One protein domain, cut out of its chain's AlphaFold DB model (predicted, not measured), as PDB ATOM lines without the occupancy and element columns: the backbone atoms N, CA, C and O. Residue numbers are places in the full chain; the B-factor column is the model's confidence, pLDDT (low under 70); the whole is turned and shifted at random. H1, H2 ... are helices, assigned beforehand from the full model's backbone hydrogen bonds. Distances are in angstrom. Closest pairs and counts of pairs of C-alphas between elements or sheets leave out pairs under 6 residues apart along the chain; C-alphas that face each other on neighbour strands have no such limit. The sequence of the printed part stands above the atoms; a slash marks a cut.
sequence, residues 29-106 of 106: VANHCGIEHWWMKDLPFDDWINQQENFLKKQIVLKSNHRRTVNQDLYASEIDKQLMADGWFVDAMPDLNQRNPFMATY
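AT A GLANCE: This is residues 29 to 106 of the 106 residues of the protein "Alpha-amlyase" of Halomonas sp. 204 (UniProt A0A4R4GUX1). With little regular structure, this is a body mainly of loops with five short helices spread round it: H3 and H4 make one end of the longest axis, H1 lies at the other end, and H2 and H5 lie on different sides between. The printed part has 78 residues, with H1 to H5 in that order and no named strand; the class is all helix, with 27 residues in named elements. It is compact, with a radius of gyration of the C-alphas of 12.8 A and spans of 39 by 28 by 20 A.

HOW THE PARTS SIT: H4, residues 78 to 86, touches H3, residues 68 to 71; their closest C-alphas, those of Lys 81 and Val 70, are 5.7 A apart. H2, residues 52 to 56, H1, residues 38 to 41, and H5, residues 101 to 105, touch no helix. Every O i to N i+4 pair is within hydrogen-bond range in H2, H4 and H5; H1 and H3 are too short for one.

IN THESE COORDINATES: H4 runs 11.8 A from C-alpha 78 at (22.629, 73.456, 7.953). H1 begins at C-alpha 38, (36.616, 81.736, -19.915), and H5 ends at C-alpha 105, (44.258, 71.889, -6.850).

THE WHOLE: The farthest C-alphas, Lys 41 and Tyr 75, are 39.3 A apart. Links H2 to H3 and H4 to H5 are long. The printed part has no cut, and no printed residue is under 70 in pLDDT.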
ATOM      1  N   VAL A  29      41.935  85.897  -4.688       97.19
ATOM      2  CA  VAL A  29      40.532  85.509  -4.534       97.19
ATOM      3  C   VAL A  29      40.383  84.048  -4.941       97.19
ATOM      4  O   VAL A  29      40.398  83.731  -6.123       97.19
ATOM      5  N   ALA A  30      40.237  83.159  -3.957       96.25
ATOM      6  CA  ALA A  30      40.071  81.717  -4.186       96.25
ATOM      7  C   ALA A  30      38.598  81.259  -4.211       96.25
ATOM      8  O   ALA A  30      38.300  80.120  -4.556       96.25
ATOM      9  N   ASN A  31      37.676  82.124  -3.784       96.38
ATOM     10  CA  ASN A  31      36.281  81.754  -3.536       96.38
ATOM     11  C   ASN A  31      35.408  81.799  -4.796       96.38
ATOM     12  O   ASN A  31      34.491  81.006  -4.949       96.38
ATOM     13  N   HIS A  32      35.626  82.778  -5.671       97.75
ATOM     14  CA  HIS A  32      34.776  83.027  -6.832       97.75
ATOM     15  C   HIS A  32      35.618  83.501  -8.013       97.75
ATOM     16  O   HIS A  32      36.725  84.012  -7.837       97.75
ATOM     17  N   CYS A  33      35.067  83.381  -9.215       98.06
ATOM     18  CA  CYS A  33      35.609  84.016 -10.412       98.06
ATOM     19  C   CYS A  33      34.650  85.101 -10.924       98.06
ATOM     20  O   CYS A  33      33.615  85.372 -10.317       98.06
ATOM     21  N   GLY A  34      35.007  85.773 -12.019       98.12
ATOM     22  CA  GLY A  34      34.077  86.653 -12.729       98.12
ATOM     23  C   GLY A  34      33.199  85.860 -13.696       98.12
ATOM     24  O   GLY A  34      33.663  84.894 -14.294       98.12
ATOM     25  N   ILE A  35      31.959  86.297 -13.918       97.81
ATOM     26  CA  ILE A  35      31.029  85.641 -14.857       97.81
ATOM     27  C   ILE A  35      31.555  85.585 -16.302       97.81
ATOM     28  O   ILE A  35      31.219  84.677 -17.052       97.81
ATOM     29  N   GLU A  36      32.436  86.514 -16.672       98.06
ATOM     30  CA  GLU A  36      33.111  86.548 -17.977       98.06
ATOM     31  C   GLU A  36      34.390  85.691 -18.026       98.06
ATOM     32  O   GLU A  36      35.112  85.699 -19.028       98.06
ATOM     33  N   HIS A  37      34.718  84.964 -16.950       98.31
ATOM     34  CA  HIS A  37      35.843  84.036 -16.952       98.31
ATOM     35  C   HIS A  37      35.637  82.979 -18.042       98.31
ATOM     36  O   HIS A  37      34.529  82.493 -18.259       98.31
ATOM     37  N   TRP A  38      36.710  82.596 -18.733       98.12
ATOM     38  CA  TRP A  38      36.616  81.736 -19.915       98.12
ATOM     39  C   TRP A  38      35.995  80.360 -19.621       98.12
ATOM     40  O   TRP A  38      35.291  79.839 -20.481       98.12
ATOM     41  N   TRP A  39      36.156  79.836 -18.399       98.06
ATOM     42  CA  TRP A  39      35.443  78.642 -17.914       98.06
ATOM     43  C   TRP A  39      33.928  78.729 -18.078       98.06
ATOM     44  O   TRP A  39      33.287  77.731 -18.365       98.06
ATOM     45  N   MET A  40      33.332  79.911 -17.923       97.56
ATOM     46  CA  MET A  40      31.876  80.063 -17.962       97.56
ATOM     47  C   MET A  40      31.286  79.820 -19.360       97.56
ATOM     48  O   MET A  40      30.074  79.669 -19.490       97.56
ATOM     49  N   LYS A  41      32.127  79.767 -20.404       96.75
ATOM     50  CA  LYS A  41      31.724  79.401 -21.772       96.75
ATOM     51  C   LYS A  41      31.684  77.890 -21.994       96.75
ATOM     52  O   LYS A  41      30.938  77.440 -22.857       96.75
ATOM     53  N   ASP A  42      32.506  77.153 -21.255       97.25
ATOM     54  CA  ASP A  42      32.679  75.706 -21.357       97.25
ATOM     55  C   ASP A  42      33.224  75.202 -20.014       97.25
ATOM     56  O   ASP A  42      34.430  75.256 -19.748       97.25
ATOM     57  N   LEU A  43      32.306  74.853 -19.106       98.06
ATOM     58  CA  LEU A  43      32.665  74.491 -17.737       98.06
ATOM     59  C   LEU A  43      33.436  73.161 -17.758       98.06
ATOM     60  O   LEU A  43      32.922  72.188 -18.306       98.06
ATOM     61  N   PRO A  44      34.634  73.081 -17.144       97.88
ATOM     62  CA  PRO A  44      35.476  71.884 -17.224       97.88
ATOM     63  C   PRO A  44      34.847  70.596 -16.666       97.88
ATOM     64  O   PRO A  44      35.216  69.504 -17.092       97.88
ATOM     65  N   PHE A  45      33.927  70.720 -15.704       98.19
ATOM     66  CA  PHE A  45      33.212  69.615 -15.060       98.19
ATOM     67  C   PHE A  45      31.758  70.011 -14.787       98.19
ATOM     68  O   PHE A  45      31.438  71.200 -14.716       98.19
ATOM     69  N   ASP A  46      30.893  69.022 -14.550       97.44
ATOM     70  CA  ASP A  46      29.473  69.225 -14.217       97.44
ATOM     71  C   ASP A  46      29.244  69.854 -12.824       97.44
ATOM     72  O   ASP A  46      28.136  70.289 -12.504       97.44
ATOM     73  N   ASP A  47      30.296  69.940 -12.009       98.00
ATOM     74  CA  ASP A  47      30.301  70.485 -10.654       98.00
ATOM     75  C   ASP A  47      31.441  71.496 -10.426       98.00
ATOM     76  O   ASP A  47      31.972  71.600  -9.323       98.00
ATOM     77  N   TRP A  48      31.841  72.247 -11.457       98.50
ATOM     78  CA  TRP A  48      32.956  73.201 -11.373       98.50
ATOM     79  C   TRP A  48      32.627  74.430 -10.513       98.50
ATOM     80  O   TRP A  48      33.465  74.927  -9.759       98.50
ATOM     81  N   ILE A  49      31.385  74.904 -10.587       98.44
ATOM     82  CA  ILE A  49      30.864  76.007  -9.771       98.44
ATOM     83  C   ILE A  49      29.725  75.528  -8.873       98.44
ATOM     84  O   ILE A  49      28.980  74.602  -9.199       98.44
ATOM     85  N   ASN A  50      29.543  76.192  -7.738       98.31
ATOM     86  CA  ASN A  50      28.385  75.955  -6.895       98.31
ATOM     87  C   ASN A  50      27.100  76.376  -7.620       98.31
ATOM     88  O   ASN A  50      27.059  77.394  -8.311       98.31
ATOM     89  N   GLN A  51      26.035  75.583  -7.453       97.38
ATOM     90  CA  GLN A  51      24.727  75.802  -8.090       97.38
ATOM     91  C   GLN A  51      24.775  75.826  -9.635       97.38
ATOM     92  O   GLN A  51      23.954  76.482 -10.282       97.38
ATOM     93  N   GLN A  52      25.714  75.072 -10.223       97.94
ATOM     94  CA  GLN A  52      25.919  74.966 -11.670       97.94
ATOM     95  C   GLN A  52      24.642  74.621 -12.443       97.94
ATOM     96  O   GLN A  52      24.344  75.248 -13.455       97.94
ATOM     97  N   GLU A  53      23.863  73.655 -11.957       97.62
ATOM     98  CA  GLU A  53      22.619  73.235 -12.607       97.62
ATOM     99  C   GLU A  53      21.620  74.395 -12.736       97.62
ATOM    100  O   GLU A  53      21.078  74.625 -13.819       97.62
ATOM    101  N   ASN A  54      21.420  75.163 -11.658       97.06
ATOM    102  CA  ASN A  54      20.533  76.327 -11.666       97.06
ATOM    103  C   ASN A  54      21.038  77.380 -12.652       97.06
ATOM    104  O   ASN A  54      20.254  77.909 -13.439       97.06
ATOM    105  N   PHE A  55      22.347  77.646 -12.649       97.06
ATOM    106  CA  PHE A  55      22.970  78.581 -13.578       97.06
ATOM    107  C   PHE A  55      22.749  78.170 -15.045       97.06
ATOM    108  O   PHE A  55      22.232  78.961 -15.836       97.06
ATOM    109  N   LEU A  56      23.044  76.914 -15.399       97.06
ATOM    110  CA  LEU A  56      22.883  76.390 -16.762       97.06
ATOM    111  C   LEU A  56      21.416  76.385 -17.216       97.06
ATOM    112  O   LEU A  56      21.117  76.680 -18.375       97.06
ATOM    113  N   LYS A  57      20.482  76.114 -16.298       97.62
ATOM    114  CA  LYS A  57      19.034  76.176 -16.550       97.62
ATOM    115  C   LYS A  57      18.463  77.598 -16.518       97.62
ATOM    116  O   LYS A  57      17.257  77.754 -16.710       97.62
ATOM    117  N   LYS A  58      19.290  78.628 -16.291       95.94
ATOM    118  CA  LYS A  58      18.876  80.037 -16.127       95.94
ATOM    119  C   LYS A  58      17.819  80.220 -15.030       95.94
ATOM    120  O   LYS A  58      16.884  81.006 -15.165       95.94
ATOM    121  N   GLN A  59      17.959  79.452 -13.958       96.94
ATOM    122  CA  GLN A  59      17.141  79.533 -12.756       96.94
ATOM    123  C   GLN A  59      17.804  80.438 -11.713       96.94
ATOM    124  O   GLN A  59      18.920  80.924 -11.892       96.94
ATOM    125  N   ILE A  60      17.091  80.680 -10.614       95.50
ATOM    126  CA  ILE A  60      17.590  81.501  -9.512       95.50
ATOM    127  C   ILE A  60      18.837  80.845  -8.911       95.50
ATOM    128  O   ILE A  60      18.806  79.685  -8.498       95.50
ATOM    129  N   VAL A  61      19.914  81.624  -8.821       96.62
ATOM    130  CA  VAL A  61      21.128  81.256  -8.092       96.62
ATOM    131  C   VAL A  61      21.094  81.923  -6.723       96.62
ATOM    132  O   VAL A  61      21.049  83.151  -6.616       96.62
ATOM    133  N   LEU A  62      21.104  81.110  -5.669       96.31
ATOM    134  CA  LEU A  62      21.060  81.564  -4.287       96.31
ATOM    135  C   LEU A  62      22.328  82.334  -3.935       96.31
ATOM    136  O   LEU A  62      23.438  81.963  -4.333       96.31
ATOM    137  N   LYS A  63      22.145  83.405  -3.163       97.12
ATOM    138  CA  LYS A  63      23.236  84.248  -2.686       97.12
ATOM    139  C   LYS A  63      23.688  83.846  -1.300       97.12
ATOM    140  O   LYS A  63      22.902  83.321  -0.510       97.12
ATOM    141  N   SER A  64      24.955  84.125  -1.016       96.62
ATOM    142  CA  SER A  64      25.492  83.937   0.321       96.62
ATOM    143  C   SER A  64      24.751  84.820   1.319       96.62
ATOM    144  O   SER A  64      24.489  85.995   1.071       96.62
ATOM    145  N   ASN A  65      24.418  84.250   2.475       96.44
ATOM    146  CA  ASN A  65      23.858  84.996   3.604       96.44
ATOM    147  C   ASN A  65      24.941  85.783   4.376       96.44
ATOM    148  O   ASN A  65      24.620  86.501   5.323       96.44
ATOM    149  N   HIS A  66      26.218  85.605   4.011       94.94
ATOM    150  CA  HIS A  66      27.403  86.195   4.637       94.94
ATOM    151  C   HIS A  66      27.528  85.962   6.152       94.94
ATOM    152  O   HIS A  66      28.241  86.698   6.845       94.94
ATOM    153  N   ARG A  67      26.877  84.927   6.695       96.00
ATOM    154  CA  ARG A  67      26.906  84.601   8.127       96.00
ATOM    155  C   ARG A  67      28.188  83.864   8.499       96.00
ATOM    156  O   ARG A  67      28.169  82.690   8.831       96.00
ATOM    157  N   ARG A  68      29.320  84.569   8.498       94.31
ATOM    158  CA  ARG A  68      30.664  83.999   8.742       94.31
ATOM    159  C   ARG A  68      30.793  83.208  10.050       94.31
ATOM    160  O   ARG A  68      31.637  82.323  10.144       94.31
ATOM    161  N   THR A  69      29.967  83.512  11.052       95.88
ATOM    162  CA  THR A  69      29.952  82.806  12.340       95.88
ATOM    163  C   THR A  69      29.587  81.329  12.209       95.88
ATOM    164  O   THR A  69      30.005  80.550  13.056       95.88
ATOM    165  N   VAL A  70      28.892  80.919  11.139       96.94
ATOM    166  CA  VAL A  70      28.464  79.522  10.934       96.94
ATOM    167  C   VAL A  70      29.644  78.558  10.785       96.94
ATOM    168  O   VAL A  70      29.510  77.382  11.102       96.94
ATOM    169  N   ASN A  71      30.816  79.055  10.372       93.44
ATOM    170  CA  ASN A  71      32.039  78.256  10.236       93.44
ATOM    171  C   ASN A  71      32.604  77.790  11.588       93.44
ATOM    172  O   ASN A  71      33.430  76.883  11.632       93.44
ATOM    173  N   GLN A  72      32.197  78.434  12.681       96.00
ATOM    174  CA  GLN A  72      32.712  78.203  14.034       96.00
ATOM    175  C   GLN A  72      31.592  78.008  15.068       96.00
ATOM    176  O   GLN A  72      31.863  77.938  16.265       96.00
ATOM    177  N   ASP A  73      30.339  77.932  14.619       96.56
ATOM    178  CA  ASP A  73      29.170  77.726  15.466       96.56
ATOM    179  C   ASP A  73      28.678  76.280  15.335       96.56
ATOM    180  O   ASP A  73      28.164  75.858  14.297       96.56
ATOM    181  N   LEU A  74      28.827  75.523  16.421       95.75
ATOM    182  CA  LEU A  74      28.395  74.128  16.513       95.75
ATOM    183  C   LEU A  74      26.875  73.964  16.367       95.75
ATOM    184  O   LEU A  74      26.419  72.880  16.010       95.75
ATOM    185  N   TYR A  75      26.103  75.021  16.627       96.94
ATOM    186  CA  TYR A  75      24.642  75.019  16.590       96.94
ATOM    187  C   TYR A  75      24.074  75.735  15.360       96.94
ATOM    188  O   TYR A  75      22.853  75.868  15.243       96.94
ATOM    189  N   ALA A  76      24.930  76.189  14.437       97.56
ATOM    190  CA  ALA A  76      24.479  76.818  13.205       97.56
ATOM    191  C   ALA A  76      23.608  75.860  12.388       97.56
ATOM    192  O   ALA A  76      23.913  74.672  12.250       97.56
ATOM    193  N   SER A  77      22.535  76.404  11.812       97.44
ATOM    194  CA  SER A  77      21.645  75.642  10.944       97.44
ATOM    195  C   SER A  77      22.376  75.174   9.682       97.44
ATOM    196  O   SER A  77      23.231  75.880   9.141       97.44
ATOM    197  N   GLU A  78      22.012  73.998   9.171       96.25
ATOM    198  CA  GLU A  78      22.629  73.456   7.953       96.25
ATOM    199  C   GLU A  78      22.370  74.344   6.728       96.25
ATOM    200  O   GLU A  78      23.264  74.544   5.909       96.25
ATOM    201  N   ILE A  79      21.187  74.966   6.645       96.38
ATOM    202  CA  ILE A  79      20.873  75.915   5.569       96.38
ATOM    203  C   ILE A  79      21.778  77.153   5.626       96.38
ATOM    204  O   ILE A  79      22.226  77.629   4.585       96.38
ATOM    205  N   ASP A  80      22.106  77.661   6.821       97.00
ATOM    206  CA  ASP A  80      23.001  78.811   6.946       97.00
ATOM    207  C   ASP A  80      24.444  78.459   6.578       97.00
ATOM    208  O   ASP A  80      25.111  79.284   5.948       97.00
ATOM    209  N   LYS A  81      24.911  77.254   6.936       96.50
ATOM    210  CA  LYS A  81      26.227  76.738   6.523       96.50
ATOM    211  C   LYS A  81      26.306  76.609   5.007       96.50
ATOM    212  O   LYS A  81      27.254  77.106   4.406       96.50
ATOM    213  N   GLN A  82      25.288  76.008   4.391       95.31
ATOM    214  CA  GLN A  82      25.238  75.808   2.947       95.31
ATOM    215  C   GLN A  82      25.184  77.139   2.188       95.31
ATOM    216  O   GLN A  82      25.957  77.341   1.258       95.31
ATOM    217  N   LEU A  83      24.327  78.080   2.596       96.44
ATOM    218  CA  LEU A  83      24.265  79.394   1.950       96.44
ATOM    219  C   LEU A  83      25.571  80.175   2.120       96.44
ATOM    220  O   LEU A  83      25.995  80.848   1.186       96.44
ATOM    221  N   MET A  84      26.228  80.094   3.279       96.50
ATOM    222  CA  MET A  84      27.524  80.744   3.477       96.50
ATOM    223  C   MET A  84      28.610  80.145   2.571       96.50
ATOM    224  O   MET A  84      29.378  80.909   1.993       96.50
ATOM    225  N   ALA A  85      28.669  78.816   2.447       94.38
ATOM    226  CA  ALA A  85      29.731  78.120   1.721       94.38
ATOM    227  C   ALA A  85      29.526  78.050   0.198       94.38
ATOM    228  O   ALA A  85      30.509  78.109  -0.530       94.38
ATOM    229  N   ASP A  86      28.278  77.932  -0.272       96.25
ATOM    230  CA  ASP A  86      27.954  77.626  -1.679       96.25
ATOM    231  C   ASP A  86      27.157  78.741  -2.381       96.25
ATOM    232  O   ASP A  86      26.798  78.652  -3.564       96.25
ATOM    233  N   GLY A  87      26.781  79.778  -1.634       96.69
ATOM    234  CA  GLY A  87      26.025  80.907  -2.149       96.69
ATOM    235  C   GLY A  87      26.915  81.860  -2.936       96.69
ATOM    236  O   GLY A  87      27.948  82.304  -2.445       96.69
ATOM    237  N   TRP A  88      26.474  82.267  -4.126       97.94
ATOM    238  CA  TRP A  88      27.204  83.281  -4.891       97.94
ATOM    239  C   TRP A  88      27.198  84.618  -4.152       97.94
ATOM    240  O   TRP A  88      26.214  84.971  -3.500       97.94
ATOM    241  N   PHE A  89      28.266  85.405  -4.284       97.00
ATOM    242  CA  PHE A  89      28.288  86.747  -3.698       97.00
ATOM    243  C   PHE A  89      27.275  87.664  -4.406       97.00
ATOM    244  O   PHE A  89      26.399  88.254  -3.783       97.00
ATOM    245  N   VAL A  90      27.352  87.714  -5.737       96.38
ATOM    246  CA  VAL A  90      26.452  88.449  -6.643       96.38
ATOM    247  C   VAL A  90      26.285  87.658  -7.942       96.38
ATOM    248  O   VAL A  90      26.952  86.648  -8.142       96.38
ATOM    249  N   ASP A  91      25.393  88.073  -8.843       96.25
ATOM    250  CA  ASP A  91      25.182  87.381 -10.132       96.25
ATOM    251  C   ASP A  91      26.424  87.365 -11.032       96.25
ATOM    252  O   ASP A  91      26.629  86.426 -11.791       96.25
ATOM    253  N   ALA A  92      27.282  88.378 -10.920       97.12
ATOM    254  CA  ALA A  92      28.497  88.490 -11.723       97.12
ATOM    255  C   ALA A  92      29.696  87.699 -11.163       97.12
ATOM    256  O   ALA A  92      30.773  87.750 -11.758       97.12
ATOM    257  N   MET A  93      29.539  87.011 -10.025       98.06
ATOM    258  CA  MET A  93      30.624  86.319  -9.320       98.06
ATOM    259  C   MET A  93      30.255  84.857  -9.030       98.06
ATOM    260  O   MET A  93      29.800  84.564  -7.919       98.06
ATOM    261  N   PRO A  94      30.421  83.949 -10.013       98.12
ATOM    262  CA  PRO A  94      30.241  82.519  -9.812       98.12
ATOM    263  C   PRO A  94      31.115  81.976  -8.689       98.12
ATOM    264  O   PRO A  94      32.330  82.180  -8.689       98.12
ATOM    265  N   ASP A  95      30.489  81.279  -7.750       98.44
ATOM    266  CA  ASP A  95      31.171  80.680  -6.609       98.44
ATOM    267  C   ASP A  95      31.812  79.340  -7.001       98.44
ATOM    268  O   ASP A  95      31.172  78.502  -7.644       98.44
ATOM    269  N   LEU A  96      33.094  79.160  -6.680       98.38
ATOM    270  CA  LEU A  96      33.890  78.011  -7.116       98.38
ATOM    271  C   LEU A  96      33.660  76.819  -6.184       98.38
ATOM    272  O   LEU A  96      33.815  76.926  -4.968       98.38
ATOM    273  N   ASN A  97      33.362  75.648  -6.747       98.25
ATOM    274  CA  ASN A  97      33.146  74.451  -5.940       98.25
ATOM    275  C   ASN A  97      34.483  73.817  -5.521       98.25
ATOM    276  O   ASN A  97      34.998  72.914  -6.179       98.25
ATOM    277  N   GLN A  98      35.024  74.239  -4.376       97.50
ATOM    278  CA  GLN A  98      36.274  73.689  -3.832       97.50
ATOM    279  C   GLN A  98      36.167  72.237  -3.318       97.50
ATOM    280  O   GLN A  98      37.170  71.663  -2.901       97.50
ATOM    281  N   ARG A  99      34.984  71.604  -3.346       97.44
ATOM    282  CA  ARG A  99      34.868  70.155  -3.082       97.44
ATOM    283  C   ARG A  99      35.310  69.319  -4.280       97.44
ATOM    284  O   ARG A  99      35.682  68.162  -4.092       97.44
ATOM    285  N   ASN A 100      35.278  69.885  -5.489       98.19
ATOM    286  CA  ASN A 100      35.878  69.247  -6.651       98.19
ATOM    287  C   ASN A 100      37.415  69.293  -6.480       98.19
ATOM    288  O   ASN A 100      37.990  70.383  -6.394       98.19
ATOM    289  N   PRO A 101      38.113  68.142  -6.435       98.12
ATOM    290  CA  PRO A 101      39.547  68.104  -6.151       98.12
ATOM    291  C   PRO A 101      40.399  68.766  -7.242       98.12
ATOM    292  O   PRO A 101      41.494  69.242  -6.947       98.12
ATOM    293  N   PHE A 102      39.913  68.834  -8.486       98.38
ATOM    294  CA  PHE A 102      40.594  69.551  -9.562       98.38
ATOM    295  C   PHE A 102      40.501  71.067  -9.366       98.38
ATOM    296  O   PHE A 102      41.498  71.750  -9.573       98.38
ATOM    297  N   MET A 103      39.352  71.581  -8.905       97.75
ATOM    298  CA  MET A 103      39.199  72.995  -8.542       97.75
ATOM    299  C   MET A 103      40.069  73.355  -7.338       97.75
ATOM    300  O   MET A 103      40.735  74.375  -7.356       97.75
ATOM    301  N   ALA A 104      40.095  72.512  -6.301       97.62
ATOM    302  CA  ALA A 104      40.917  72.761  -5.115       97.62
ATOM    303  C   ALA A 104      42.431  72.726  -5.398       97.62
ATOM    304  O   ALA A 104      43.210  73.309  -4.647       97.62
ATOM    305  N   THR A 105      42.849  71.994  -6.437       97.75
ATOM    306  CA  THR A 105      44.258  71.889  -6.850       97.75
ATOM    307  C   THR A 105      44.691  73.056  -7.739       97.75
ATOM    308  O   THR A 105      45.868  73.414  -7.716       97.75
ATOM    309  N   TYR A 106      43.770  73.588  -8.548       95.38
ATOM    310  CA  TYR A 106      44.002  74.728  -9.435       95.38
ATOM    311  C   TYR A 106      44.202  76.023  -8.637       95.38
ATOM    312  O   TYR A 106      45.178  76.743  -8.945       95.38
TER     313      TYR A 106